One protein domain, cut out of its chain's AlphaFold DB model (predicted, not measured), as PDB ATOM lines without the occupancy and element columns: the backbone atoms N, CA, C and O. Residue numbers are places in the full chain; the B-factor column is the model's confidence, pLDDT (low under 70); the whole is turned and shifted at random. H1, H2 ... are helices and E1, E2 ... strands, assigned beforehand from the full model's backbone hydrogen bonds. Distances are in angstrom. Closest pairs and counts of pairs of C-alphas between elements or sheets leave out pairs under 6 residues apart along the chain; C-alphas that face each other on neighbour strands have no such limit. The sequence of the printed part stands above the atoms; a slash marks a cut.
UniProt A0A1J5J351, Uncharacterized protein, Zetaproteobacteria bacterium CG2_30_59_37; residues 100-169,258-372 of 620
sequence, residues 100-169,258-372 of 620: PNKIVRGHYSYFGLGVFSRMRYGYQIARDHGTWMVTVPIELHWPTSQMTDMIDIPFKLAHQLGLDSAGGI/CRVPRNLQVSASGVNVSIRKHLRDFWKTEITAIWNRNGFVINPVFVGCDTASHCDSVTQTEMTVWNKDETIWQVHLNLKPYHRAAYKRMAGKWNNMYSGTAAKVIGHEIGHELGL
ATOM      1  N   PRO A 100      12.594-159.389  34.213       90.88
ATOM      2  CA  PRO A 100      12.402-159.231  32.781       90.88
ATOM      3  C   PRO A 100      13.302-160.188  32.001       90.88
ATOM      4  O   PRO A 100      14.356-160.610  32.487       90.88
ATOM      5  N   ASN A 101      12.899-160.478  30.765       89.25
ATOM      6  CA  ASN A 101      13.683-161.297  29.850       89.25
ATOM      7  C   ASN A 101      15.067-160.674  29.610       89.25
ATOM      8  O   ASN A 101      15.181-159.481  29.318       89.25
ATOM      9  N   LYS A 102      16.110-161.493  29.726       87.44
ATOM     10  CA  LYS A 102      17.500-161.141  29.444       87.44
ATOM     11  C   LYS A 102      18.142-162.177  28.549       87.44
ATOM     12  O   LYS A 102      17.841-163.362  28.629       87.44
ATOM     13  N   ILE A 103      19.089-161.718  27.745       85.75
ATOM     14  CA  ILE A 103      19.921-162.588  26.923       85.75
ATOM     15  C   ILE A 103      21.175-162.938  27.708       85.75
ATOM     16  O   ILE A 103      21.902-162.057  28.165       85.75
ATOM     17  N   VAL A 104      21.428-164.232  27.842       85.31
ATOM     18  CA  VAL A 104      22.678-164.778  28.349       85.31
ATOM     19  C   VAL A 104      23.420-165.373  27.168       85.31
ATOM     20  O   VAL A 104      22.896-166.234  26.463       85.31
ATOM     21  N   ARG A 105      24.656-164.930  26.960       83.94
ATOM     22  CA  ARG A 105      25.537-165.476  25.930       83.94
ATOM     23  C   ARG A 105      26.982-165.458  26.389       83.94
ATOM     24  O   ARG A 105      27.367-164.626  27.208       83.94
ATOM     25  N   GLY A 106      27.789-166.333  25.815       75.44
ATOM     26  CA  GLY A 106      29.212-166.359  26.103       75.44
ATOM     27  C   GLY A 106      29.982-167.289  25.187       75.44
ATOM     28  O   GLY A 106      29.431-167.933  24.292       75.44
ATOM     29  N   HIS A 107      31.289-167.343  25.432       72.25
ATOM     30  CA  HIS A 107      32.189-168.268  24.765       72.25
ATOM     31  C   HIS A 107      32.962-169.081  25.790       72.25
ATOM     32  O   HIS A 107      33.377-168.552  26.815       72.25
ATOM     33  N   TYR A 108      33.250-170.333  25.463       66.38
ATOM     34  CA  TYR A 108      34.178-171.160  26.220       66.38
ATOM     35  C   TYR A 108      35.058-171.988  25.288       66.38
ATOM     36  O   TYR A 108      34.635-172.379  24.207       66.38
ATOM     37  N   SER A 109      36.319-172.200  25.656       59.03
ATOM     38  CA  SER A 109      37.246-173.063  24.909       59.03
ATOM     39  C   SER A 109      37.330-174.418  25.609       59.03
ATOM     40  O   SER A 109      37.053-174.483  26.791       59.03
ATOM     41  N   TYR A 110      37.731-175.483  24.910       56.22
ATOM     42  CA  TYR A 110      38.088-176.775  25.535       56.22
ATOM     43  C   TYR A 110      39.590-177.000  25.631       56.22
ATOM     44  O   TYR A 110      40.082-177.624  26.557       56.22
ATOM     45  N   PHE A 111      40.364-176.417  24.719       55.12
ATOM     46  CA  PHE A 111      41.788-176.733  24.616       55.12
ATOM     47  C   PHE A 111      42.711-175.600  25.052       55.12
ATOM     48  O   PHE A 111      43.918-175.783  25.053       55.12
ATOM     49  N   GLY A 112      42.198-174.401  25.354       50.38
ATOM     50  CA  GLY A 112      43.030-173.218  25.630       50.38
ATOM     51  C   GLY A 112      43.835-172.754  24.403       50.38
ATOM     52  O   GLY A 112      44.467-171.701  24.416       50.38
ATOM     53  N   LEU A 113      43.773-173.521  23.311       44.19
ATOM     54  CA  LEU A 113      44.472-173.325  22.057       44.19
ATOM     55  C   LEU A 113      43.565-172.535  21.104       44.19
ATOM     56  O   LEU A 113      42.705-173.086  20.414       44.19
ATOM     57  N   GLY A 114      43.771-171.218  21.084       49.25
ATOM     58  CA  GLY A 114      43.334-170.315  20.018       49.25
ATOM     59  C   GLY A 114      41.830-170.026  19.905       49.25
ATOM     60  O   GLY A 114      40.959-170.718  20.424       49.25
ATOM     61  N   VAL A 115      41.520-168.962  19.160       51.38
ATOM     62  CA  VAL A 115      40.162-168.439  18.898       51.38
ATOM     63  C   VAL A 115      39.253-169.455  18.182       51.38
ATOM     64  O   VAL A 115      38.035-169.332  18.225       51.38
ATOM     65  N   PHE A 116      39.841-170.479  17.553       48.97
ATOM     66  CA  PHE A 116      39.161-171.460  16.700       48.97
ATOM     67  C   PHE A 116      38.500-172.625  17.453       48.97
ATOM     68  O   PHE A 116      37.803-173.417  16.829       48.97
ATOM     69  N   SER A 117      38.707-172.741  18.771       55.25
ATOM     70  CA  SER A 117      38.095-173.779  19.620       55.25
ATOM     71  C   SER A 117      37.030-173.231  20.578       55.25
ATOM     72  O   SER A 117      36.602-173.937  21.490       55.25
ATOM     73  N   ARG A 118      36.632-171.962  20.405       63.25
ATOM     74  CA  ARG A 118      35.635-171.305  21.251       63.25
ATOM     75  C   ARG A 118      34.232-171.701  20.821       63.25
ATOM     76  O   ARG A 118      33.804-171.372  19.716       63.25
ATOM     77  N   MET A 119      33.514-172.360  21.711       67.19
ATOM     78  CA  MET A 119      32.098-172.627  21.562       67.19
ATOM     79  C   MET A 119      31.273-171.519  22.156       67.19
ATOM     80  O   MET A 119      31.672-170.888  23.130       67.19
ATOM     81  N   ARG A 120      30.155-171.274  21.492       76.75
ATOM     82  CA  ARG A 120      29.163-170.279  21.857       76.75
ATOM     83  C   ARG A 120      28.085-170.971  22.670       76.75
ATOM     84  O   ARG A 120      27.802-172.139  22.424       76.75
ATOM     85  N   TYR A 121      27.528-170.244  23.617       84.38
ATOM     86  CA  TYR A 121      26.253-170.573  24.231       84.38
ATOM     87  C   TYR A 121      25.384-169.322  24.186       84.38
ATOM     88  O   TYR A 121      25.915-168.212  24.328       84.38
ATOM     89  N   GLY A 122      24.083-169.486  23.977       86.81
ATOM     90  CA  GLY A 122      23.145-168.377  23.887       86.81
ATOM     91  C   GLY A 122      21.728-168.799  24.248       86.81
ATOM     92  O   GLY A 122      21.179-169.738  23.686       86.81
ATOM     93  N   TYR A 123      21.104-168.085  25.177       92.75
ATOM     94  CA  TYR A 123      19.702-168.292  25.522       92.75
ATOM     95  C   TYR A 123      19.084-167.029  26.106       92.75
ATOM     96  O   TYR A 123      19.764-166.086  26.510       92.75
ATOM     97  N   GLN A 124      17.761-167.023  26.154       92.88
ATOM     98  CA  GLN A 124      16.988-166.039  26.885       92.88
ATOM     99  C   GLN A 124      16.551-166.599  28.223       92.88
ATOM    100  O   GLN A 124      16.242-167.783  28.340       92.88
ATOM    101  N   ILE A 125      16.516-165.750  29.236       94.12
ATOM    102  CA  ILE A 125      16.108-166.129  30.573       94.12
ATOM    103  C   ILE A 125      15.289-165.016  31.214       94.12
ATOM    104  O   ILE A 125      15.664-163.846  31.206       94.12
ATOM    105  N   ALA A 126      14.158-165.399  31.784       94.00
ATOM    106  CA  ALA A 126      13.278-164.539  32.558       94.00
ATOM    107  C   ALA A 126      12.880-165.261  33.845       94.00
ATOM    108  O   ALA A 126      13.100-166.467  33.985       94.00
ATOM    109  N   ARG A 127      12.248-164.536  34.763       94.31
ATOM    110  CA  ARG A 127      11.577-165.146  35.908       94.31
ATOM    111  C   ARG A 127      10.166-164.599  36.014       94.31
ATOM    112  O   ARG A 127       9.981-163.392  35.898       94.31
ATOM    113  N   ASP A 128       9.196-165.477  36.206       95.38
ATOM    114  CA  ASP A 128       7.790-165.120  36.375       95.38
ATOM    115  C   ASP A 128       7.200-165.926  37.531       95.38
ATOM    116  O   ASP A 128       7.321-167.153  37.568       95.38
ATOM    117  N   HIS A 129       6.610-165.233  38.503       94.38
ATOM    118  CA  HIS A 129       6.028-165.815  39.715       94.38
ATOM    119  C   HIS A 129       6.957-166.835  40.402       94.38
ATOM    120  O   HIS A 129       6.546-167.932  40.783       94.38
ATOM    121  N   GLY A 130       8.245-166.496  40.507       90.00
ATOM    122  CA  GLY A 130       9.269-167.335  41.129       90.00
ATOM    123  C   GLY A 130       9.822-168.448  40.230       90.00
ATOM    124  O   GLY A 130      10.835-169.053  40.585       90.00
ATOM    125  N   THR A 131       9.231-168.678  39.052       93.00
ATOM    126  CA  THR A 131       9.658-169.701  38.088       93.00
ATOM    127  C   THR A 131      10.582-169.110  37.036       93.00
ATOM    128  O   THR A 131      10.229-168.179  36.316       93.00
ATOM    129  N   TRP A 132      11.775-169.677  36.917       93.81
ATOM    130  CA  TRP A 132      12.710-169.348  35.855       93.81
ATOM    131  C   TRP A 132      12.261-169.948  34.532       93.81
ATOM    132  O   TRP A 132      11.942-171.132  34.460       93.81
ATOM    133  N   MET A 133      12.274-169.138  33.483       96.06
ATOM    134  CA  MET A 133      11.930-169.541  32.125       96.06
ATOM    135  C   MET A 133      13.138-169.315  31.231       96.06
ATOM    136  O   MET A 133      13.556-168.175  31.040       96.06
ATOM    137  N   VAL A 134      13.692-170.395  30.693       96.50
ATOM    138  CA  VAL A 134      14.845-170.372  29.794       96.50
ATOM    139  C   VAL A 134      14.379-170.673  28.381       96.50
ATOM    140  O   VAL A 134      14.032-171.807  28.068       96.50
ATOM    141  N   THR A 135      14.377-169.665  27.519       96.75
ATOM    142  CA  THR A 135      14.020-169.806  26.108       96.75
ATOM    143  C   THR A 135      15.275-170.066  25.283       96.75
ATOM    144  O   THR A 135      16.195-169.246  25.264       96.75
ATOM    145  N   VAL A 136      15.299-171.192  24.568       96.12
ATOM    146  CA  VAL A 136      16.397-171.571  23.667       96.12
ATOM    147  C   VAL A 136      15.862-171.569  22.236       96.12
ATOM    148  O   VAL A 136      15.078-172.460  21.897       96.12
ATOM    149  N   PRO A 137      16.218-170.582  21.395       95.25
ATOM    150  CA  PRO A 137      15.804-170.578  20.001       95.25
ATOM    151  C   PRO A 137      16.641-171.576  19.193       95.25
ATOM    152  O   PRO A 137      17.867-171.549  19.245       95.25
ATOM    153  N   ILE A 138      15.986-172.464  18.446       94.06
ATOM    154  CA  ILE A 138      16.609-173.586  17.733       94.06
ATOM    155  C   ILE A 138      16.222-173.539  16.260       94.06
ATOM    156  O   ILE A 138      15.038-173.543  15.920       94.06
ATOM    157  N   GLU A 139      17.209-173.576  15.375       93.25
ATOM    158  CA  GLU A 139      17.000-173.698  13.936       93.25
ATOM    159  C   GLU A 139      17.502-175.059  13.449       93.25
ATOM    160  O   GLU A 139      18.689-175.382  13.544       93.25
ATOM    161  N   LEU A 140      16.582-175.880  12.929       91.44
ATOM    162  CA  LEU A 140      16.919-177.184  12.359       91.44
ATOM    163  C   LEU A 140      17.178-177.058  10.859       91.44
ATOM    164  O   LEU A 140      16.248-176.896  10.065       91.44
ATOM    165  N   HIS A 141      18.430-177.254  10.461       90.38
ATOM    166  CA  HIS A 141      18.826-177.380   9.064       90.38
ATOM    167  C   HIS A 141      18.683-178.825   8.625       90.38
ATOM    168  O   HIS A 141      19.511-179.683   8.931       90.38
ATOM    169  N   TRP A 142      17.612-179.112   7.898       87.00
ATOM    170  CA  TRP A 142      17.366-180.443   7.361       87.00
ATOM    171  C   TRP A 142      18.403-180.808   6.280       87.00
ATOM    172  O   TRP A 142      18.848-179.915   5.555       87.00
ATOM    173  N   PRO A 143      18.726-182.103   6.074       79.81
ATOM    174  CA  PRO A 143      19.535-182.527   4.928       79.81
ATOM    175  C   PRO A 143      18.943-181.958   3.630       79.81
ATOM    176  O   PRO A 143      17.723-181.846   3.520       79.81
ATOM    177  N   THR A 144      19.724-181.569   2.626       74.62
ATOM    178  CA  THR A 144      19.122-181.055   1.379       74.62
ATOM    179  C   THR A 144      18.451-182.197   0.603       74.62
ATOM    180  O   THR A 144      18.878-183.347   0.691       74.62
ATOM    181  N   SER A 145      17.377-181.921  -0.150       59.72
ATOM    182  CA  SER A 145      16.708-182.948  -0.982       59.72
ATOM    183  C   SER A 145      17.647-183.545  -2.033       59.72
ATOM    184  O   SER A 145      17.538-184.717  -2.364       59.72
ATOM    185  N   GLN A 146      18.639-182.769  -2.480       59.97
ATOM    186  CA  GLN A 146      19.720-183.243  -3.351       59.97
ATOM    187  C   GLN A 146      20.537-184.388  -2.733       59.97
ATOM    188  O   GLN A 146      21.156-185.150  -3.467       59.97
ATOM    189  N   MET A 147      20.562-184.511  -1.400       62.44
ATOM    190  CA  MET A 147      21.229-185.618  -0.715       62.44
ATOM    191  C   MET A 147      20.306-186.825  -0.539       62.44
ATOM    192  O   MET A 147      20.796-187.952  -0.564       62.44
ATOM    193  N   THR A 148      19.002-186.608  -0.304       74.69
ATOM    194  CA  THR A 148      18.029-187.664   0.024       74.69
ATOM    195  C   THR A 148      16.601-187.129   0.249       74.69
ATOM    196  O   THR A 148      16.390-186.084   0.879       74.69
ATOM    197  N   ASP A 149      15.608-187.919  -0.170       82.69
ATOM    198  CA  ASP A 149      14.184-187.728   0.147       82.69
ATOM    199  C   ASP A 149      13.761-188.372   1.478       82.69
ATOM    200  O   ASP A 149      12.584-188.341   1.837       82.69
ATOM    201  N   MET A 150      14.709-188.928   2.235       84.06
ATOM    202  CA  MET A 150      14.459-189.652   3.481       84.06
ATOM    203  C   MET A 150      14.969-188.888   4.705       84.06
ATOM    204  O   MET A 150      15.817-188.001   4.615       84.06
ATOM    205  N   ILE A 151      14.433-189.223   5.869       88.31
ATOM    206  CA  ILE A 151      14.906-188.752   7.164       88.31
ATOM    207  C   ILE A 151      14.847-189.875   8.180       88.31
ATOM    208  O   ILE A 151      13.930-190.689   8.142       88.31
ATOM    209  N   ASP A 152      15.807-189.891   9.095       88.69
ATOM    210  CA  ASP A 152      15.802-190.833  10.205       88.69
ATOM    211  C   ASP A 152      15.133-190.169  11.408       88.69
ATOM    212  O   ASP A 152      15.509-189.061  11.786       88.69
ATOM    213  N   ILE A 153      14.132-190.819  11.988       90.44
ATOM    214  CA  ILE A 153      13.448-190.397  13.209       90.44
ATOM    215  C   ILE A 153      13.776-191.364  14.351       90.44
ATOM    216  O   ILE A 153      13.952-192.560  14.100       90.44
ATOM    217  N   PRO A 154      13.824-190.899  15.610       90.06
ATOM    218  CA  PRO A 154      14.031-191.781  16.756       90.06
ATOM    219  C   PRO A 154      12.938-192.858  16.830       90.06
ATOM    220  O   PRO A 154      11.763-192.551  16.616       90.06
ATOM    221  N   PHE A 155      13.277-194.107  17.169       86.94
ATOM    222  CA  PHE A 155      12.282-195.192  17.222       86.94
ATOM    223  C   PHE A 155      11.140-194.916  18.208       86.94
ATOM    224  O   PHE A 155       9.990-195.225  17.919       86.94
ATOM    225  N   LYS A 156      11.414-194.221  19.321       88.94
ATOM    226  CA  LYS A 156      10.372-193.746  20.250       88.94
ATOM    227  C   LYS A 156       9.312-192.887  19.545       88.94
ATOM    228  O   LYS A 156       8.128-193.043  19.828       88.94
ATOM    229  N   LEU A 157       9.719-192.022  18.613       92.06
ATOM    230  CA  LEU A 157       8.790-191.234  17.802       92.06
ATOM    231  C   LEU A 157       8.054-192.117  16.792       92.06
ATOM    232  O   LEU A 157       6.843-191.996  16.650       92.06
ATOM    233  N   ALA A 158       8.756-193.030  16.116       90.75
ATOM    234  CA  ALA A 158       8.119-193.976  15.199       90.75
ATOM    235  C   ALA A 158       7.003-194.778  15.892       90.75
ATOM    236  O   ALA A 158       5.905-194.881  15.350       90.75
ATOM    237  N   HIS A 159       7.263-195.243  17.116       89.81
ATOM    238  CA  HIS A 159       6.301-195.936  17.966       89.81
ATOM    239  C   HIS A 159       5.102-195.060  18.348       89.81
ATOM    240  O   HIS A 159       3.955-195.465  18.180       89.81
ATOM    241  N   GLN A 160       5.345-193.820  18.794       91.56
ATOM    242  CA  GLN A 160       4.277-192.853  19.105       91.56
ATOM    243  C   GLN A 160       3.368-192.563  17.903       91.56
ATOM    244  O   GLN A 160       2.191-192.256  18.076       91.56
ATOM    245  N   LEU A 161       3.914-192.666  16.692       91.56
ATOM    246  CA  LEU A 161       3.197-192.471  15.435       91.56
ATOM    247  C   LEU A 161       2.608-193.776  14.864       91.56
ATOM    248  O   LEU A 161       1.985-193.738  13.804       91.56
ATOM    249  N   GLY A 162       2.810-194.923  15.523       89.81
ATOM    250  CA  GLY A 162       2.349-196.240  15.068       89.81
ATOM    251  C   GLY A 162       3.046-196.762  13.804       89.81
ATOM    252  O   GLY A 162       2.537-197.675  13.148       89.81
ATOM    253  N   LEU A 163       4.197-196.191  13.434       87.69
ATOM    254  CA  LEU A 163       4.928-196.520  12.204       87.69
ATOM    255  C   LEU A 163       5.721-197.835  12.299       87.69
ATOM    256  O   LEU A 163       6.173-198.350  11.276       87.69
ATOM    257  N   ASP A 164       5.895-198.365  13.506       81.12
ATOM    258  CA  ASP A 164       6.599-199.609  13.838       81.12
ATOM    259  C   ASP A 164       5.666-200.824  14.001       81.12
ATOM    260  O   ASP A 164       6.126-201.932  14.276       81.12
ATOM    261  N   SER A 165       4.357-200.637  13.805       80.12
ATOM    262  CA  SER A 165       3.363-201.712  13.847       80.12
ATOM    263  C   SER A 165       3.589-202.770  12.752       80.12
ATOM    264  O   SER A 165       4.310-202.553  11.776       80.12
ATOM    265  N   ALA A 166       2.976-203.953  12.892       53.34
ATOM    266  CA  ALA A 166       3.078-205.018  11.893       53.34
ATOM    267  C   ALA A 166       2.537-204.540  10.528       53.34
ATOM    268  O   ALA A 166       1.336-204.347  10.362       53.34
ATOM    269  N   GLY A 167       3.439-204.345   9.558       61.28
ATOM    270  CA  GLY A 167       3.137-203.760   8.241       61.28
ATOM    271  C   GLY A 167       3.478-202.269   8.103       61.28
ATOM    272  O   GLY A 167       3.324-201.708   7.021       61.28
ATOM    273  N   GLY A 168       3.963-201.634   9.170       65.06
ATOM    274  CA  GLY A 168       4.471-200.269   9.174       65.06
ATOM    275  C   GLY A 168       5.839-200.128   8.497       65.06
ATOM    276  O   GLY A 168       6.583-201.096   8.319       65.06
ATOM    277  N   ILE A 169       6.173-198.888   8.128       72.00
ATOM    278  CA  ILE A 169       7.415-198.516   7.424       72.00
ATOM    279  C   ILE A 169       8.663-198.884   8.248       72.00
ATOM    280  O   ILE A 169       9.721-199.145   7.682       72.00
ATOM    281  N   CYS A 258      14.099-195.041  12.777       86.25
ATOM    282  CA  CYS A 258      13.313-195.372  11.609       86.25
ATOM    283  C   CYS A 258      13.574-194.371  10.492       86.25
ATOM    284  O   CYS A 258      13.451-193.167  10.691       86.25
ATOM    285  N   ARG A 259      13.884-194.863   9.296       86.44
ATOM    286  CA  ARG A 259      14.016-194.029   8.104       86.44
ATOM    287  C   ARG A 259      12.669-193.905   7.392       86.44
ATOM    288  O   ARG A 259      12.039-194.901   7.064       86.44
ATOM    289  N   VAL A 260      12.231-192.681   7.128       88.50
ATOM    290  CA  VAL A 260      10.913-192.367   6.556       88.50
ATOM    291  C   VAL A 260      11.013-191.282   5.479       88.50
ATOM    292  O   VAL A 260      11.958-190.490   5.510       88.50
ATOM    293  N   PRO A 261      10.068-191.201   4.524       90.25
ATOM    294  CA  PRO A 261      10.046-190.117   3.544       90.25
ATOM    295  C   PRO A 261       9.902-188.746   4.213       90.25
ATOM    296  O   PRO A 261       9.106-188.559   5.129       90.25
ATOM    297  N   ARG A 262      10.625-187.735   3.734       86.69
ATOM    298  CA  ARG A 262      10.624-186.375   4.310       86.69
ATOM    299  C   ARG A 262       9.337-185.598   4.098       86.69
ATOM    300  O   ARG A 262       9.112-184.594   4.780       86.69
ATOM    301  N   ASN A 263       8.558-186.006   3.107       88.69
ATOM    302  CA  ASN A 263       7.224-185.502   2.814       88.69
ATOM    303  C   ASN A 263       6.128-186.365   3.457       88.69
ATOM    304  O   ASN A 263       4.954-186.079   3.228       88.69
ATOM    305  N   LEU A 264       6.487-187.389   4.248       91.38
ATOM    306  CA  LEU A 264       5.518-188.197   4.975       91.38
ATOM    307  C   LEU A 264       4.652-187.283   5.842       91.38
ATOM    308  O   LEU A 264       5.155-186.455   6.611       91.38
ATOM    309  N   GLN A 265       3.345-187.457   5.702       93.38
ATOM    310  CA  GLN A 265       2.353-186.876   6.587       93.38
ATOM    311  C   GLN A 265       1.741-188.003   7.403       93.38
ATOM    312  O   GLN A 265       1.343-189.025   6.845       93.38
ATOM    313  N   VAL A 266       1.689-187.816   8.716       91.94
ATOM    314  CA  VAL A 266       1.055-188.761   9.633       91.94
ATOM    315  C   VAL A 266      -0.211-188.105  10.162       91.94
ATOM    316  O   VAL A 266      -0.214-186.921  10.504       91.94
ATOM    317  N   SER A 267      -1.312-188.855  10.166       88.38
ATOM    318  CA  SER A 267      -2.570-188.363  10.716       88.38
ATOM    319  C   SER A 267      -2.510-188.448  12.237       88.38
ATOM    320  O   SER A 267      -2.440-189.540  12.796       88.38
ATOM    321  N   ALA A 268      -2.543-187.299  12.904       80.50
ATOM    322  CA  ALA A 268      -2.677-187.202  14.349       80.50
ATOM    323  C   ALA A 268      -3.988-186.476  14.652       80.50
ATOM    324  O   ALA A 268      -4.173-185.320  14.271       80.50
ATOM    325  N   SER A 269      -4.929-187.167  15.302       83.06
ATOM    326  CA  SER A 269      -6.255-186.619  15.639       83.06
ATOM    327  C   SER A 269      -7.042-186.095  14.424       83.06
ATOM    328  O   SER A 269      -7.726-185.079  14.507       83.06
ATOM    329  N   GLY A 270      -6.925-186.769  13.274       85.44
ATOM    330  CA  GLY A 270      -7.626-186.402  12.037       85.44
ATOM    331  C   GLY A 270      -6.982-185.262  11.239       85.44
ATOM    332  O   GLY A 270      -7.492-184.908  10.178       85.44
ATOM    333  N   VAL A 271      -5.852-184.714  11.698       87.69
ATOM    334  CA  VAL A 271      -5.079-183.697  10.974       87.69
ATOM    335  C   VAL A 271      -3.793-184.320  10.444       87.69
ATOM    336  O   VAL A 271      -3.048-184.960  11.186       87.69
ATOM    337  N   ASN A 272      -3.517-184.123   9.156       90.06
ATOM    338  CA  ASN A 272      -2.262-184.555   8.548       90.06
ATOM    339  C   ASN A 272      -1.142-183.585   8.926       90.06
ATOM    340  O   ASN A 272      -1.152-182.419   8.530       90.06
ATOM    341  N   VAL A 273      -0.165-184.083   9.676       91.56
ATOM    342  CA  VAL A 273       0.981-183.312  10.154       91.56
ATOM    343  C   VAL A 273       2.250-183.850   9.501       91.56
ATOM    344  O   VAL A 273       2.433-185.059   9.357       91.56
ATOM    345  N   SER A 274       3.134-182.954   9.057       92.50
ATOM    346  CA  SER A 274       4.396-183.371   8.440       92.50
ATOM    347  C   SER A 274       5.295-184.087   9.448       92.50
ATOM    348  O   SER A 274       5.380-183.700  10.617       92.50
ATOM    349  N   ILE A 275       6.057-185.077   8.983       92.31
ATOM    350  CA  ILE A 275       7.005-185.796   9.840       92.31
ATOM    351  C   ILE A 275       8.059-184.874  10.470       92.31
ATOM    352  O   ILE A 275       8.494-185.092  11.597       92.31
ATOM    353  N   ARG A 276       8.417-183.781   9.781       92.06
ATOM    354  CA  ARG A 276       9.326-182.747  10.302       92.06
ATOM    355  C   ARG A 276       8.735-182.031  11.513       92.06
ATOM    356  O   ARG A 276       9.465-181.736  12.454       92.06
ATOM    357  N   LYS A 277       7.426-181.755  11.498       92.31
ATOM    358  CA  LYS A 277       6.733-181.170  12.649       92.31
ATOM    359  C   LYS A 277       6.672-182.160  13.808       92.31
ATOM    360  O   LYS A 277       7.044-181.778  14.909       92.31
ATOM    361  N   HIS A 278       6.331-183.421  13.549       93.50
ATOM    362  CA  HIS A 278       6.382-184.455  14.585       93.50
ATOM    363  C   HIS A 278       7.769-184.590  15.220       93.50
ATOM    364  O   HIS A 278       7.862-184.706  16.438       93.50
ATOM    365  N   LEU A 279       8.847-184.516  14.431       92.56
ATOM    366  CA  LEU A 279      10.206-184.567  14.969       92.56
ATOM    367  C   LEU A 279      10.531-183.362  15.864       92.56
ATOM    368  O   LEU A 279      11.092-183.551  16.939       92.56
ATOM    369  N   ARG A 280      10.154-182.142  15.461       93.06
ATOM    370  CA  ARG A 280      10.327-180.942  16.300       93.06
ATOM    371  C   ARG A 280       9.533-181.031  17.597       93.06
ATOM    372  O   ARG A 280      10.092-180.799  18.663       93.06
ATOM    373  N   ASP A 281       8.258-181.408  17.513       93.56
ATOM    374  CA  ASP A 281       7.386-181.554  18.682       93.56
ATOM    375  C   ASP A 281       7.931-182.628  19.641       93.56
ATOM    376  O   ASP A 281       7.922-182.446  20.861       93.56
ATOM    377  N   PHE A 282       8.472-183.720  19.089       93.75
ATOM    378  CA  PHE A 282       9.170-184.753  19.848       93.75
ATOM    379  C   PHE A 282      10.397-184.180  20.564       93.75
ATOM    380  O   PHE A 282      10.482-184.288  21.783       93.75
ATOM    381  N   TRP A 283      11.306-183.502  19.854       93.19
ATOM    382  CA  TRP A 283      12.496-182.889  20.462       93.19
ATOM    383  C   TRP A 283      12.121-181.888  21.554       93.19
ATOM    384  O   TRP A 283      12.687-181.943  22.643       93.19
ATOM    385  N   LYS A 284      11.129-181.025  21.302       94.56
ATOM    386  CA  LYS A 284      10.605-180.068  22.285       94.56
ATOM    387  C   LYS A 284      10.153-180.781  23.554       94.56
ATOM    388  O   LYS A 284      10.569-180.407  24.649       94.56
ATOM    389  N   THR A 285       9.346-181.828  23.400       94.38
ATOM    390  CA  THR A 285       8.818-182.625  24.514       94.38
ATOM    391  C   THR A 285       9.938-183.290  25.307       94.38
ATOM    392  O   THR A 285       9.961-183.199  26.531       94.38
ATOM    393  N   GLU A 286      10.894-183.922  24.627       91.81
ATOM    394  CA  GLU A 286      11.988-184.641  25.279       91.81
ATOM    395  C   GLU A 286      12.958-183.697  26.001       91.81
ATOM    396  O   GLU A 286      13.299-183.942  27.156       91.81
ATOM    397  N   ILE A 287      13.351-182.587  25.369       92.50
ATOM    398  CA  ILE A 287      14.184-181.552  25.997       92.50
ATOM    399  C   ILE A 287      13.503-181.023  27.264       92.50
ATOM    400  O   ILE A 287      14.120-180.974  28.329       92.50
ATOM    401  N   THR A 288      12.219-180.677  27.156       93.62
ATOM    402  CA  THR A 288      11.416-180.165  28.272       93.62
ATOM    403  C   THR A 288      11.347-181.187  29.407       93.62
ATOM    404  O   THR A 288      11.572-180.847  30.565       93.62
ATOM    405  N   ALA A 289      11.108-182.461  29.085       90.56
ATOM    406  CA  ALA A 289      11.058-183.538  30.070       90.56
ATOM    407  C   ALA A 289      12.401-183.757  30.789       90.56
ATOM    408  O   ALA A 289      12.420-184.094  31.973       90.56
ATOM    409  N   ILE A 290      13.525-183.567  30.093       88.50
ATOM    410  CA  ILE A 290      14.862-183.729  30.674       88.50
ATOM    411  C   ILE A 290      15.195-182.573  31.616       88.50
ATOM    412  O   ILE A 290      15.690-182.827  32.712       88.50
ATOM    413  N   TRP A 291      14.900-181.332  31.230       90.81
ATOM    414  CA  TRP A 291      15.412-180.134  31.905       90.81
ATOM    415  C   TRP A 291      14.441-179.455  32.872       90.81
ATOM    416  O   TRP A 291      14.907-178.793  33.795       90.81
ATOM    417  N   ASN A 292      13.123-179.617  32.723       91.44
ATOM    418  CA  ASN A 292      12.166-178.946  33.609       91.44
ATOM    419  C   ASN A 292      12.276-179.433  35.053       91.44
ATOM    420  O   ASN A 292      12.255-180.634  35.326       91.44
ATOM    421  N   ARG A 293      12.317-178.497  35.994       88.31
ATOM    422  CA  ARG A 293      12.331-178.735  37.437       88.31
ATOM    423  C   ARG A 293      11.320-177.822  38.111       88.31
ATOM    424  O   ARG A 293      10.811-176.879  37.511       88.31
ATOM    425  N   ASN A 294      11.025-178.090  39.375       87.31
ATOM    426  CA  ASN A 294      10.253-177.130  40.148       87.31
ATOM    427  C   ASN A 294      11.011-175.788  40.186       87.31
ATOM    428  O   ASN A 294      12.219-175.772  40.415       87.31
ATOM    429  N   GLY A 295      10.322-174.692  39.867       88.75
ATOM    430  CA  GLY A 295      10.922-173.361  39.741       88.75
ATOM    431  C   GLY A 295      11.801-173.126  38.501       88.75
ATOM    432  O   GLY A 295      12.326-172.024  38.368       88.75
ATOM    433  N   PHE A 296      11.966-174.091  37.586       92.38
ATOM    434  CA  PHE A 296      12.780-173.938  36.367       92.38
ATOM    435  C   PHE A 296      12.151-174.634  35.160       92.38
ATOM    436  O   PHE A 296      11.951-175.848  35.149       92.38
ATOM    437  N   VAL A 297      11.905-173.881  34.099       94.38
ATOM    438  CA  VAL A 297      11.317-174.370  32.856       94.38
ATOM    439  C   VAL A 297      12.243-174.026  31.702       94.38
ATOM    440  O   VAL A 297      12.627-172.870  31.533       94.38
ATOM    441  N   ILE A 298      12.565-175.023  30.881       95.25
ATOM    442  CA  ILE A 298      13.162-174.789  29.571       95.25
ATOM    443  C   ILE A 298      12.050-174.707  28.523       95.25
ATOM    444  O   ILE A 298      11.093-175.479  28.541       95.25
ATOM    445  N   ASN A 299      12.187-173.776  27.591       96.38
ATOM    446  CA  ASN A 299      11.269-173.565  26.486       96.38
ATOM    447  C   ASN A 299      12.050-173.554  25.165       96.38
ATOM    448  O   ASN A 299      12.541-172.507  24.735       96.38
ATOM    449  N   PRO A 300      12.204-174.717  24.514       96.00
ATOM    450  CA  PRO A 300      12.773-174.790  23.177       96.00
ATOM    451  C   PRO A 300      11.818-174.132  22.180       96.00
ATOM    452  O   PRO A 300      10.652-174.528  22.081       96.00
ATOM    453  N   VAL A 301      12.315-173.145  21.437       96.00
ATOM    454  CA  VAL A 301      11.542-172.412  20.430       96.00
ATOM    455  C   VAL A 301      12.115-172.706  19.055       96.00
ATOM    456  O   VAL A 301      13.213-172.264  18.727       96.00
ATOM    457  N   PHE A 302      11.384-173.458  18.237       94.38
ATOM    458  CA  PHE A 302      11.852-173.805  16.896       94.38
ATOM    459  C   PHE A 302      11.550-172.689  15.893       94.38
ATOM    460  O   PHE A 302      10.387-172.328  15.694       94.38
ATOM    461  N   VAL A 303      12.599-172.193  15.233       93.94
ATOM    462  CA  VAL A 303      12.566-171.106  14.242       93.94
ATOM    463  C   VAL A 303      12.993-171.591  12.849       93.94
ATOM    464  O   VAL A 303      13.423-172.732  12.679       93.94
ATOM    465  N   GLY A 304      12.845-170.733  11.832       85.19
ATOM    466  CA  GLY A 304      13.366-170.994  10.479       85.19
ATOM    467  C   GLY A 304      12.656-172.117   9.708       85.19
ATOM    468  O   GLY A 304      13.257-172.768   8.860       85.19
ATOM    469  N   CYS A 305      11.384-172.397   9.999       82.25
ATOM    470  CA  CYS A 305      10.667-173.508   9.369       82.25
ATOM    471  C   CYS A 305      10.183-173.182   7.953       82.25
ATOM    472  O   CYS A 305       9.707-172.084   7.680       82.25
ATOM    473  N   ASP A 306      10.157-174.212   7.103       73.62
ATOM    474  CA  ASP A 306       9.685-174.134   5.711       73.62
ATOM    475  C   ASP A 306       8.236-173.619   5.558       73.62
ATOM    476  O   ASP A 306       7.857-173.134   4.495       73.62
ATOM    477  N   THR A 307       7.400-173.747   6.597       74.44
ATOM    478  CA  THR A 307       6.028-173.218   6.623       74.44
ATOM    479  C   THR A 307       5.695-172.635   7.997       74.44
ATOM    480  O   THR A 307       6.138-173.145   9.025       74.44
ATOM    481  N   ALA A 308       4.857-171.595   8.049       71.62
ATOM    482  CA  ALA A 308       4.452-170.975   9.317       71.62
ATOM    483  C   ALA A 308       3.740-171.960  10.269       71.62
ATOM    484  O   ALA A 308       3.937-171.909  11.476       71.62
ATOM    485  N   SER A 309       2.987-172.926   9.729       72.50
ATOM    486  CA  SER A 309       2.307-173.991  10.493       72.50
ATOM    487  C   SER A 309       3.249-174.987  11.184       72.50
ATOM    488  O   SER A 309       2.810-175.858  11.935       72.50
ATOM    489  N   HIS A 310       4.540-174.916  10.874       75.75
ATOM    490  CA  HIS A 310       5.563-175.841  11.336       75.75
ATOM    491  C   HIS A 310       6.448-175.266  12.444       75.75
ATOM    492  O   HIS A 310       7.202-176.044  13.033       75.75
ATOM    493  N   CYS A 311       6.350-173.962  12.704       80.56
ATOM    494  CA  CYS A 311       7.180-173.223  13.645       80.56
ATOM    495  C   CYS A 311       6.393-172.777  14.869       80.56
ATOM    496  O   CYS A 311       5.168-172.644  14.824       80.56
ATOM    497  N   ASP A 312       7.126-172.513  15.944       85.62
ATOM    498  CA  ASP A 312       6.581-171.740  17.047       85.62
ATOM    499  C   ASP A 312       6.344-170.296  16.568       85.62
ATOM    500  O   ASP A 312       7.063-169.774  15.710       85.62
ATOM    501  N   SER A 313       5.301-169.644  17.082       84.81
ATOM    502  CA  SER A 313       5.032-168.244  16.758       84.81
ATOM    503  C   SER A 313       6.080-167.356  17.426       84.81
ATOM    504  O   SER A 313       6.079-167.228  18.649       84.81
ATOM    505  N   VAL A 314       6.945-166.741  16.623       88.38
ATOM    506  CA  VAL A 314       7.984-165.810  17.078       88.38
ATOM    507  C   VAL A 314       7.783-164.478  16.372       88.38
ATOM    508  O   VAL A 314       7.537-164.431  15.164       88.38
ATOM    509  N   THR A 315       7.858-163.381  17.118       88.25
ATOM    510  CA  THR A 315       7.744-162.040  16.544       88.25
ATOM    511  C   THR A 315       8.983-161.690  15.720       88.25
ATOM    512  O   THR A 315      10.094-162.156  15.980       88.25
ATOM    513  N   GLN A 316       8.826-160.805  14.732       85.38
ATOM    514  CA  GLN A 316       9.971-160.318  13.958       85.38
ATOM    515  C   GLN A 316      11.010-159.628  14.858       85.38
ATOM    516  O   GLN A 316      12.206-159.746  14.611       85.38
ATOM    517  N   THR A 317      10.559-158.950  15.917       82.25
ATOM    518  CA  THR A 317      11.428-158.315  16.913       82.25
ATOM    519  C   THR A 317      12.289-159.340  17.645       82.25
ATOM    520  O   THR A 317      13.501-159.153  17.719       82.25
ATOM    521  N   GLU A 318      11.707-160.443  18.123       86.00
ATOM    522  CA  GLU A 318      12.464-161.530  18.763       86.00
ATOM    523  C   GLU A 318      13.472-162.157  17.798       86.00
ATOM    524  O   GLU A 318      14.639-162.305  18.150       86.00
ATOM    525  N   MET A 319      13.070-162.429  16.550       88.19
ATOM    526  CA  MET A 319      13.989-162.945  15.528       88.19
ATOM    527  C   MET A 319      15.144-161.983  15.243       88.19
ATOM    528  O   MET A 319      16.281-162.423  15.082       88.19
ATOM    529  N   THR A 320      14.883-160.677  15.156       80.62
ATOM    530  CA  THR A 320      15.931-159.669  14.948       80.62
ATOM    531  C   THR A 320      16.910-159.652  16.117       80.62
ATOM    532  O   THR A 320      18.115-159.628  15.884       80.62
ATOM    533  N   VAL A 321      16.408-159.727  17.350       77.94
ATOM    534  CA  VAL A 321      17.233-159.780  18.561       77.94
ATOM    535  C   VAL A 321      18.079-161.056  18.593       77.94
ATOM    536  O   VAL A 321      19.294-160.971  18.720       77.94
ATOM    537  N   TRP A 322      17.489-162.235  18.376       86.69
ATOM    538  CA  TRP A 322      18.233-163.503  18.404       86.69
ATOM    539  C   TRP A 322      19.277-163.627  17.299       86.69
ATOM    540  O   TRP A 322      20.349-164.185  17.523       86.69
ATOM    541  N   ASN A 323      18.987-163.094  16.109       82.56
ATOM    542  CA  ASN A 323      19.964-163.037  15.024       82.56
ATOM    543  C   ASN A 323      21.095-162.056  15.335       82.56
ATOM    544  O   ASN A 323      22.259-162.409  15.152       82.56
ATOM    545  N   LYS A 324      20.762-160.845  15.809       77.25
ATOM    546  CA  LYS A 324      21.748-159.830  16.211       77.25
ATOM    547  C   LYS A 324      22.680-160.389  17.278       77.25
ATOM    548  O   LYS A 324      23.887-160.187  17.199       77.25
ATOM    549  N   ASP A 325      22.115-161.116  18.237       71.12
ATOM    550  CA  ASP A 325      22.860-161.607  19.382       71.12
ATOM    551  C   ASP A 325      23.473-162.996  19.211       71.12
ATOM    552  O   ASP A 325      24.135-163.478  20.133       71.12
ATOM    553  N   GLU A 326      23.308-163.594  18.026       80.94
ATOM    554  CA  GLU A 326      23.796-164.926  17.661       80.94
ATOM    555  C   GLU A 326      23.346-166.029  18.645       80.94
ATOM    556  O   GLU A 326      24.087-166.977  18.895       80.94
ATOM    557  N   THR A 327      22.138-165.915  19.209       85.38
ATOM    558  CA  THR A 327      21.614-166.856  20.222       85.38
ATOM    559  C   THR A 327      20.845-168.030  19.627       85.38
ATOM    560  O   THR A 327      20.380-168.887  20.369       85.38
ATOM    561  N   ILE A 328      20.642-168.056  18.306       91.38
ATOM    562  CA  ILE A 328      19.948-169.156  17.629       91.38
ATOM    563  C   ILE A 328      20.877-170.364  17.559       91.38
ATOM    564  O   ILE A 328      21.914-170.322  16.892       91.38
ATOM    565  N   TRP A 329      20.467-171.464  18.184       91.19
ATOM    566  CA  TRP A 329      21.166-172.733  18.091       91.19
ATOM    567  C   TRP A 329      20.954-173.365  16.716       91.19
ATOM    568  O   TRP A 329      19.882-173.875  16.387       91.19
ATOM    569  N   GLN A 330      22.002-173.311  15.901       90.25
ATOM    570  CA  GLN A 330      22.015-173.831  14.538       90.25
ATOM    571  C   GLN A 330      22.342-175.332  14.550       90.25
ATOM    572  O   GLN A 330      23.500-175.719  14.742       90.25
ATOM    573  N   VAL A 331      21.340-176.186  14.321       89.06
ATOM    574  CA  VAL A 331      21.489-177.651  14.333       89.06
ATOM    575  C   VAL A 331      21.370-178.205  12.919       89.06
ATOM    576  O   VAL A 331      20.291-178.222  12.329       89.06
ATOM    577  N   HIS A 332      22.472-178.715  12.375       88.88
ATOM    578  CA  HIS A 332      22.480-179.352  11.061       88.88
ATOM    579  C   HIS A 332      22.185-180.837  11.189       88.88
ATOM    580  O   HIS A 332      22.989-181.620  11.691       88.88
ATOM    581  N   LEU A 333      21.016-181.247  10.719       88.06
ATOM    582  CA  LEU A 333      20.617-182.639  10.753       88.06
ATOM    583  C   LEU A 333      21.331-183.434   9.655       88.06
ATOM    584  O   LEU A 333      21.434-183.003   8.505       88.06
ATOM    585  N   ASN A 334      21.801-184.627  10.008       85.12
ATOM    586  CA  ASN A 334      22.454-185.566   9.106       85.12
ATOM    587  C   ASN A 334      21.795-186.957   9.181       85.12
ATOM    588  O   ASN A 334      21.075-187.263  10.130       85.12
ATOM    589  N   LEU A 335      22.064-187.809   8.183       80.81
ATOM    590  CA  LEU A 335      21.556-189.193   8.115       80.81
ATOM    591  C   LEU A 335      22.615-190.267   8.402       80.81
ATOM    592  O   LEU A 335      22.405-191.446   8.109       80.81
ATOM    593  N   LYS A 336      23.792-189.872   8.886       77.75
ATOM    594  CA  LYS A 336      24.894-190.795   9.154       77.75
ATOM    595  C   LYS A 336      24.839-191.172  10.635       77.75
ATOM    596  O   LYS A 336      25.268-190.366  11.451       77.75
ATOM    597  N   PRO A 337      24.381-192.380  11.007       66.56
ATOM    598  CA  PRO A 337      24.232-192.753  12.417       66.56
ATOM    599  C   PRO A 337      25.569-192.776  13.177       66.56
ATOM    600  O   PRO A 337      25.598-192.628  14.388       66.56
ATOM    601  N   TYR A 338      26.687-192.929  12.461       66.75
ATOM    602  CA  TYR A 338      28.044-192.892  13.014       66.75
ATOM    603  C   TYR A 338      28.620-191.472  13.137       66.75
ATOM    604  O   TYR A 338      29.706-191.295  13.691       66.75
ATOM    605  N   HIS A 339      27.943-190.446  12.607       67.12
ATOM    606  CA  HIS A 339      28.322-189.073  12.916       67.12
ATOM    607  C   HIS A 339      27.896-188.782  14.349       67.12
ATOM    608  O   HIS A 339      26.704-188.722  14.648       67.12
ATOM    609  N   ARG A 340      28.889-188.580  15.218       63.28
ATOM    610  CA  ARG A 340      28.652-188.118  16.584       63.28
ATOM    611  C   ARG A 340      27.806-186.849  16.530       63.28
ATOM    612  O   ARG A 340      28.103-185.965  15.720       63.28
ATOM    613  N   ALA A 341      26.780-186.783  17.380       63.25
ATOM    614  CA  ALA A 341      26.174-185.506  17.704       63.25
ATOM    615  C   ALA A 341      27.312-184.594  18.168       63.25
ATOM    616  O   ALA A 341      28.141-184.980  18.992       63.25
ATOM    617  N   ALA A 342      27.454-183.469  17.485       62.47
ATOM    618  CA  ALA A 342      28.481-182.508  17.806       62.47
ATOM    619  C   ALA A 342      27.828-181.139  17.875       62.47
ATOM    620  O   ALA A 342      27.574-180.515  16.845       62.47
ATOM    621  N   TYR A 343      27.634-180.640  19.090       62.97
ATOM    622  CA  TYR A 343      27.459-179.217  19.361       62.97
ATOM    623  C   TYR A 343      28.689-178.384  18.955       62.97
ATOM    624  O   TYR A 343      28.602-177.161  18.835       62.97
ATOM    625  N   LYS A 344      29.849-179.031  18.740       59.94
ATOM    626  CA  LYS A 344      31.108-178.363  18.396       59.94
ATOM    627  C   LYS A 344      31.171-177.996  16.916       59.94
ATOM    628  O   LYS A 344      31.350-178.858  16.050       59.94
ATOM    629  N   ARG A 345      31.211-176.692  16.639       57.25
ATOM    630  CA  ARG A 345      31.591-176.177  15.321       57.25
ATOM    631  C   ARG A 345      33.108-176.252  15.196       57.25
ATOM    632  O   ARG A 345      33.822-175.394  15.707       57.25
ATOM    633  N   MET A 346      33.623-177.284  14.534       57.22
ATOM    634  CA  MET A 346      35.042-177.313  14.161       57.22
ATOM    635  C   MET A 346      35.253-176.451  12.913       57.22
ATOM    636  O   MET A 346      34.345-176.308  12.095       57.22
ATOM    637  N   ALA A 347      36.444-175.877  12.727       53.78
ATOM    638  CA  ALA A 347      36.757-175.125  11.511       53.78
ATOM    639  C   ALA A 347      36.426-175.969  10.259       53.78
ATOM    640  O   ALA A 347      37.000-177.035  10.044       53.78
ATOM    641  N   GLY A 348      35.448-175.515   9.466       55.12
ATOM    642  CA  GLY A 348      34.968-176.220   8.271       55.12
ATOM    643  C   GLY A 348      33.960-177.359   8.502       55.12
ATOM    644  O   GLY A 348      33.567-178.000   7.530       55.12
ATOM    645  N   LYS A 349      33.506-177.617   9.737       60.84
ATOM    646  CA  LYS A 349      32.446-178.593  10.044       60.84
ATOM    647  C   LYS A 349      31.319-177.939  10.844       60.84
ATOM    648  O   LYS A 349      31.552-177.297  11.864       60.84
ATOM    649  N   TRP A 350      30.095-178.112  10.361       64.75
ATOM    650  CA  TRP A 350      28.880-177.674  11.044       64.75
ATOM    651  C   TRP A 350      28.532-178.588  12.222       64.75
ATOM    652  O   TRP A 350      28.994-179.734  12.264       64.75
ATOM    653  N   ASN A 351      27.695-178.074  13.131       67.44
ATOM    654  CA  ASN A 351      27.107-178.822  14.240       67.44
ATOM    655  C   ASN A 351      26.169-179.882  13.678       67.44
ATOM    656  O   ASN A 351      24.989-179.628  13.440       67.44
ATOM    657  N   ASN A 352      26.730-181.041  13.359       79.94
ATOM    658  CA  ASN A 352      25.993-182.112  12.728       79.94
ATOM    659  C   ASN A 352      25.381-182.986  13.820       79.94
ATOM    660  O   ASN A 352      26.106-183.560  14.627       79.94
ATOM    661  N   MET A 353      24.062-183.137  13.806       85.56
ATOM    662  CA  MET A 353      23.341-184.054  14.684       85.56
ATOM    663  C   MET A 353      22.619-185.095  13.842       85.56
ATOM    664  O   MET A 353      22.028-184.771  12.813       85.56
ATOM    665  N   TYR A 354      22.698-186.363  14.230       86.25
ATOM    666  CA  TYR A 354      21.940-187.397  13.542       86.25
ATOM    667  C   TYR A 354      20.441-187.174  13.798       86.25
ATOM    668  O   TYR A 354      20.013-186.973  14.927       86.25
ATOM    669  N   SER A 355      19.603-187.167  12.757       86.19
ATOM    670  CA  SER A 355      18.176-186.858  12.950       86.19
ATOM    671  C   SER A 355      17.442-187.927  13.778       86.19
ATOM    672  O   SER A 355      16.437-187.629  14.422       86.19
ATOM    673  N   GLY A 356      17.976-189.155  13.801       85.06
ATOM    674  CA  GLY A 356      17.512-190.258  14.644       85.06
ATOM    675  C   GLY A 356      18.134-190.306  16.042       85.06
ATOM    676  O   GLY A 356      17.946-191.301  16.733       85.06
ATOM    677  N   THR A 357      18.888-189.278  16.449       84.81
ATOM    678  CA  THR A 357      19.541-189.214  17.762       84.81
ATOM    679  C   THR A 357      18.533-189.399  18.901       84.81
ATOM    680  O   THR A 357      17.444-188.820  18.900       84.81
ATOM    681  N   ALA A 358      18.907-190.204  19.899       82.62
ATOM    682  CA  ALA A 358      18.079-190.439  21.069       82.62
ATOM    683  C   ALA A 358      17.815-189.151  21.871       82.62
ATOM    684  O   ALA A 358      18.672-188.278  22.012       82.62
ATOM    685  N   ALA A 359      16.632-189.086  22.485       83.25
ATOM    686  CA  ALA A 359      16.166-187.980  23.323       83.25
ATOM    687  C   ALA A 359      17.209-187.469  24.330       83.25
ATOM    688  O   ALA A 359      17.398-186.267  24.494       83.25
ATOM    689  N   LYS A 360      17.902-188.393  25.002       83.69
ATOM    690  CA  LYS A 360      18.850-188.049  26.061       83.69
ATOM    691  C   LYS A 360      20.119-187.384  25.531       83.69
ATOM    692  O   LYS A 360      20.629-186.471  26.166       83.69
ATOM    693  N   VAL A 361      20.568-187.781  24.340       85.44
ATOM    694  CA  VAL A 361      21.682-187.124  23.651       85.44
ATOM    695  C   VAL A 361      21.276-185.700  23.281       85.44
ATOM    696  O   VAL A 361      22.004-184.775  23.589       85.44
ATOM    697  N   ILE A 362      20.069-185.478  22.749       87.44
ATOM    698  CA  ILE A 362      19.578-184.110  22.480       87.44
ATOM    699  C   ILE A 362      19.551-183.273  23.772       87.44
ATOM    700  O   ILE A 362      19.962-182.114  23.771       87.44
ATOM    701  N   GLY A 363      19.107-183.869  24.884       88.94
ATOM    702  CA  GLY A 363      19.116-183.235  26.205       88.94
ATOM    703  C   GLY A 363      20.515-182.899  26.735       88.94
ATOM    704  O   GLY A 363      20.676-181.896  27.423       88.94
ATOM    705  N   HIS A 364      21.519-183.702  26.404       89.00
ATOM    706  CA  HIS A 364      22.921-183.426  26.702       89.00
ATOM    707  C   HIS A 364      23.456-182.273  25.835       89.00
ATOM    708  O   HIS A 364      23.997-181.301  26.355       89.00
ATOM    709  N   GLU A 365      23.187-182.307  24.529       88.12
ATOM    710  CA  GLU A 365      23.651-181.295  23.573       88.12
ATOM    711  C   GLU A 365      23.065-179.905  23.849       88.12
ATOM    712  O   GLU A 365      23.780-178.906  23.771       88.12
ATOM    713  N   ILE A 366      21.793-179.817  24.256       91.00
ATOM    714  CA  ILE A 366      21.228-178.531  24.691       91.00
ATOM    715  C   ILE A 366      21.882-178.026  25.981       91.00
ATOM    716  O   ILE A 366      21.978-176.822  26.184       91.00
ATOM    717  N   GLY A 367      22.401-178.909  26.838       90.81
ATOM    718  CA  GLY A 367      23.197-178.492  27.986       90.81
ATOM    719  C   GLY A 367      24.439-177.703  27.569       90.81
ATOM    720  O   GLY A 367      24.753-176.687  28.188       90.81
ATOM    721  N   HIS A 368      25.092-178.080  26.470       87.38
ATOM    722  CA  HIS A 368      26.196-177.295  25.910       87.38
ATOM    723  C   HIS A 368      25.760-175.948  25.351       87.38
ATOM    724  O   HIS A 368      26.487-174.967  25.524       87.38
ATOM    725  N   GLU A 369      24.578-175.883  24.735       88.94
ATOM    726  CA  GLU A 369      23.980-174.626  24.271       88.94
ATOM    727  C   GLU A 369      23.599-173.700  25.435       88.94
ATOM    728  O   GLU A 369      23.607-172.481  25.309       88.94
ATOM    729  N   LEU A 370      23.350-174.268  26.616       90.88
ATOM    730  CA  LEU A 370      23.182-173.535  27.871       90.88
ATOM    731  C   LEU A 370      24.529-173.172  28.523       90.88
ATOM    732  O   LEU A 370      24.568-172.554  29.591       90.88
ATOM    733  N   GLY A 371      25.640-173.540  27.880       86.69
ATOM    734  CA  GLY A 371      26.994-173.346  28.364       86.69
ATOM    735  C   GLY A 371      27.315-174.295  29.507       86.69
ATOM    736  O   GLY A 371      27.736-173.850  30.564       86.69
ATOM    737  N   LEU A 372      27.085-175.592  29.379       87.00
ATOM    738  CA  LEU A 372      27.531-176.591  30.353       87.00
ATOM    739  C   LEU A 372      28.575-177.492  29.704       87.00
ATOM    740  O   LEU A 372      28.575-177.665  28.491       87.00
TER     741      LEU A 372
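This is residues 100 to 169 and 258 to 372 of the 620 residues of an uncharacterized protein of Zetaproteobacteria bacterium CG2_30_59_37 (UniProt A0A1J5J351). A strongly twisted sheet of six strands, E1, E2, E3, E8, E9 and E10, has helices H2 and H4 crossing each other over one face and the short H3 over the other. The long hairpin of E1 and E2 makes one end of the domain; toward the other end two small sheets, E4 with E5 and E6 with E7, gather with short H1 near residues 275 to 283 of H2. The printed part has 185 residues, with four named helices and ten named strands in the order E1 E2 E3 E4 H1 E5 E6 E7 H2 E8 H3 E9 E10 H4, class mixed. The large sheet is branched and mixed, the small ones antiparallel; the whole is compact, radius of gyration of the C-alphas 17.1 A, spans 51 by 42 by 30 A.

Start at E1, residues 100 to 109, a hairpin with E2, residues 118 to 128; N 104 and O 123 are 2.8 A apart. E3, residues 131 to 141, completes a meander, each strand the antiparallel neighbour of the one before; N 126 and O 133 are 2.9 A apart. Beside E3, E2 and E9, residues 329 to 334, lie on one side, and E8, residues 296 to 303, on the other side. Both E8 and E9 are parallel to E3, with N 136 and O 299 3.1 A apart and N 141 and O 331 2.8 A. E10, residues 352 to 354, is parallel to E9, N 353 to O 332 2.8 A. H2, residues 275 to 291, is on this sheet at a height of 8.6 A, along E8 at 9 degrees on the local plane; their closest C-alphas, Lys 284 and Pro 300, are 5.8 A apart. H4, residues 359 to 369, on the same face, touches H2, closest C-alphas Ile 287 and Gly 363, 5.2 A, about perpendicular at 72 degrees, only just. H3, residues 316 to 324, is on the opposite face at a height of 8.9 A. E4, residues 150 to 154, and E5, residues 258 to 261, are antiparallel, N 151 to O 260 2.8 A. E6, residues 265 to 268, and E7, residues 271 to 274, form a hairpin, N 266 to O 273 2.9 A. H1, residues 155 to 160, only just touches H2, at residues 278 to 282 alone, with 3 pairs of C-alphas within 8 A, the closest Leu 157 and Phe 282, 6.8 A. In H1, H2, H3 and H4 every O i to N i+4 pair is within hydrogen-bond range.

Find C-alpha 100 at (12.402, -159.231, 32.781); E1 runs 29.5 A from there, E2 32.3 A and E3 31.4 A. H2 begins at (7.005, -185.796, 9.840) and runs 24.3 A; E8 runs 22.3 A. H4, 15.5 A long, ends at C-alpha 369, (23.980, -174.626, 24.271).

The C-alphas farthest apart, Leu 113 and Gly 270, are 54.6 A apart. Residues 170 to 257 are not printed; C-alphas 169 and 258 are 7.9 A apart across the cut. The links E8 to H3 and E9 to E10 are long. Look for pLDDT under 70 at residues 108 to 119, 145 to 147, 166 to 168 and 337 to 351.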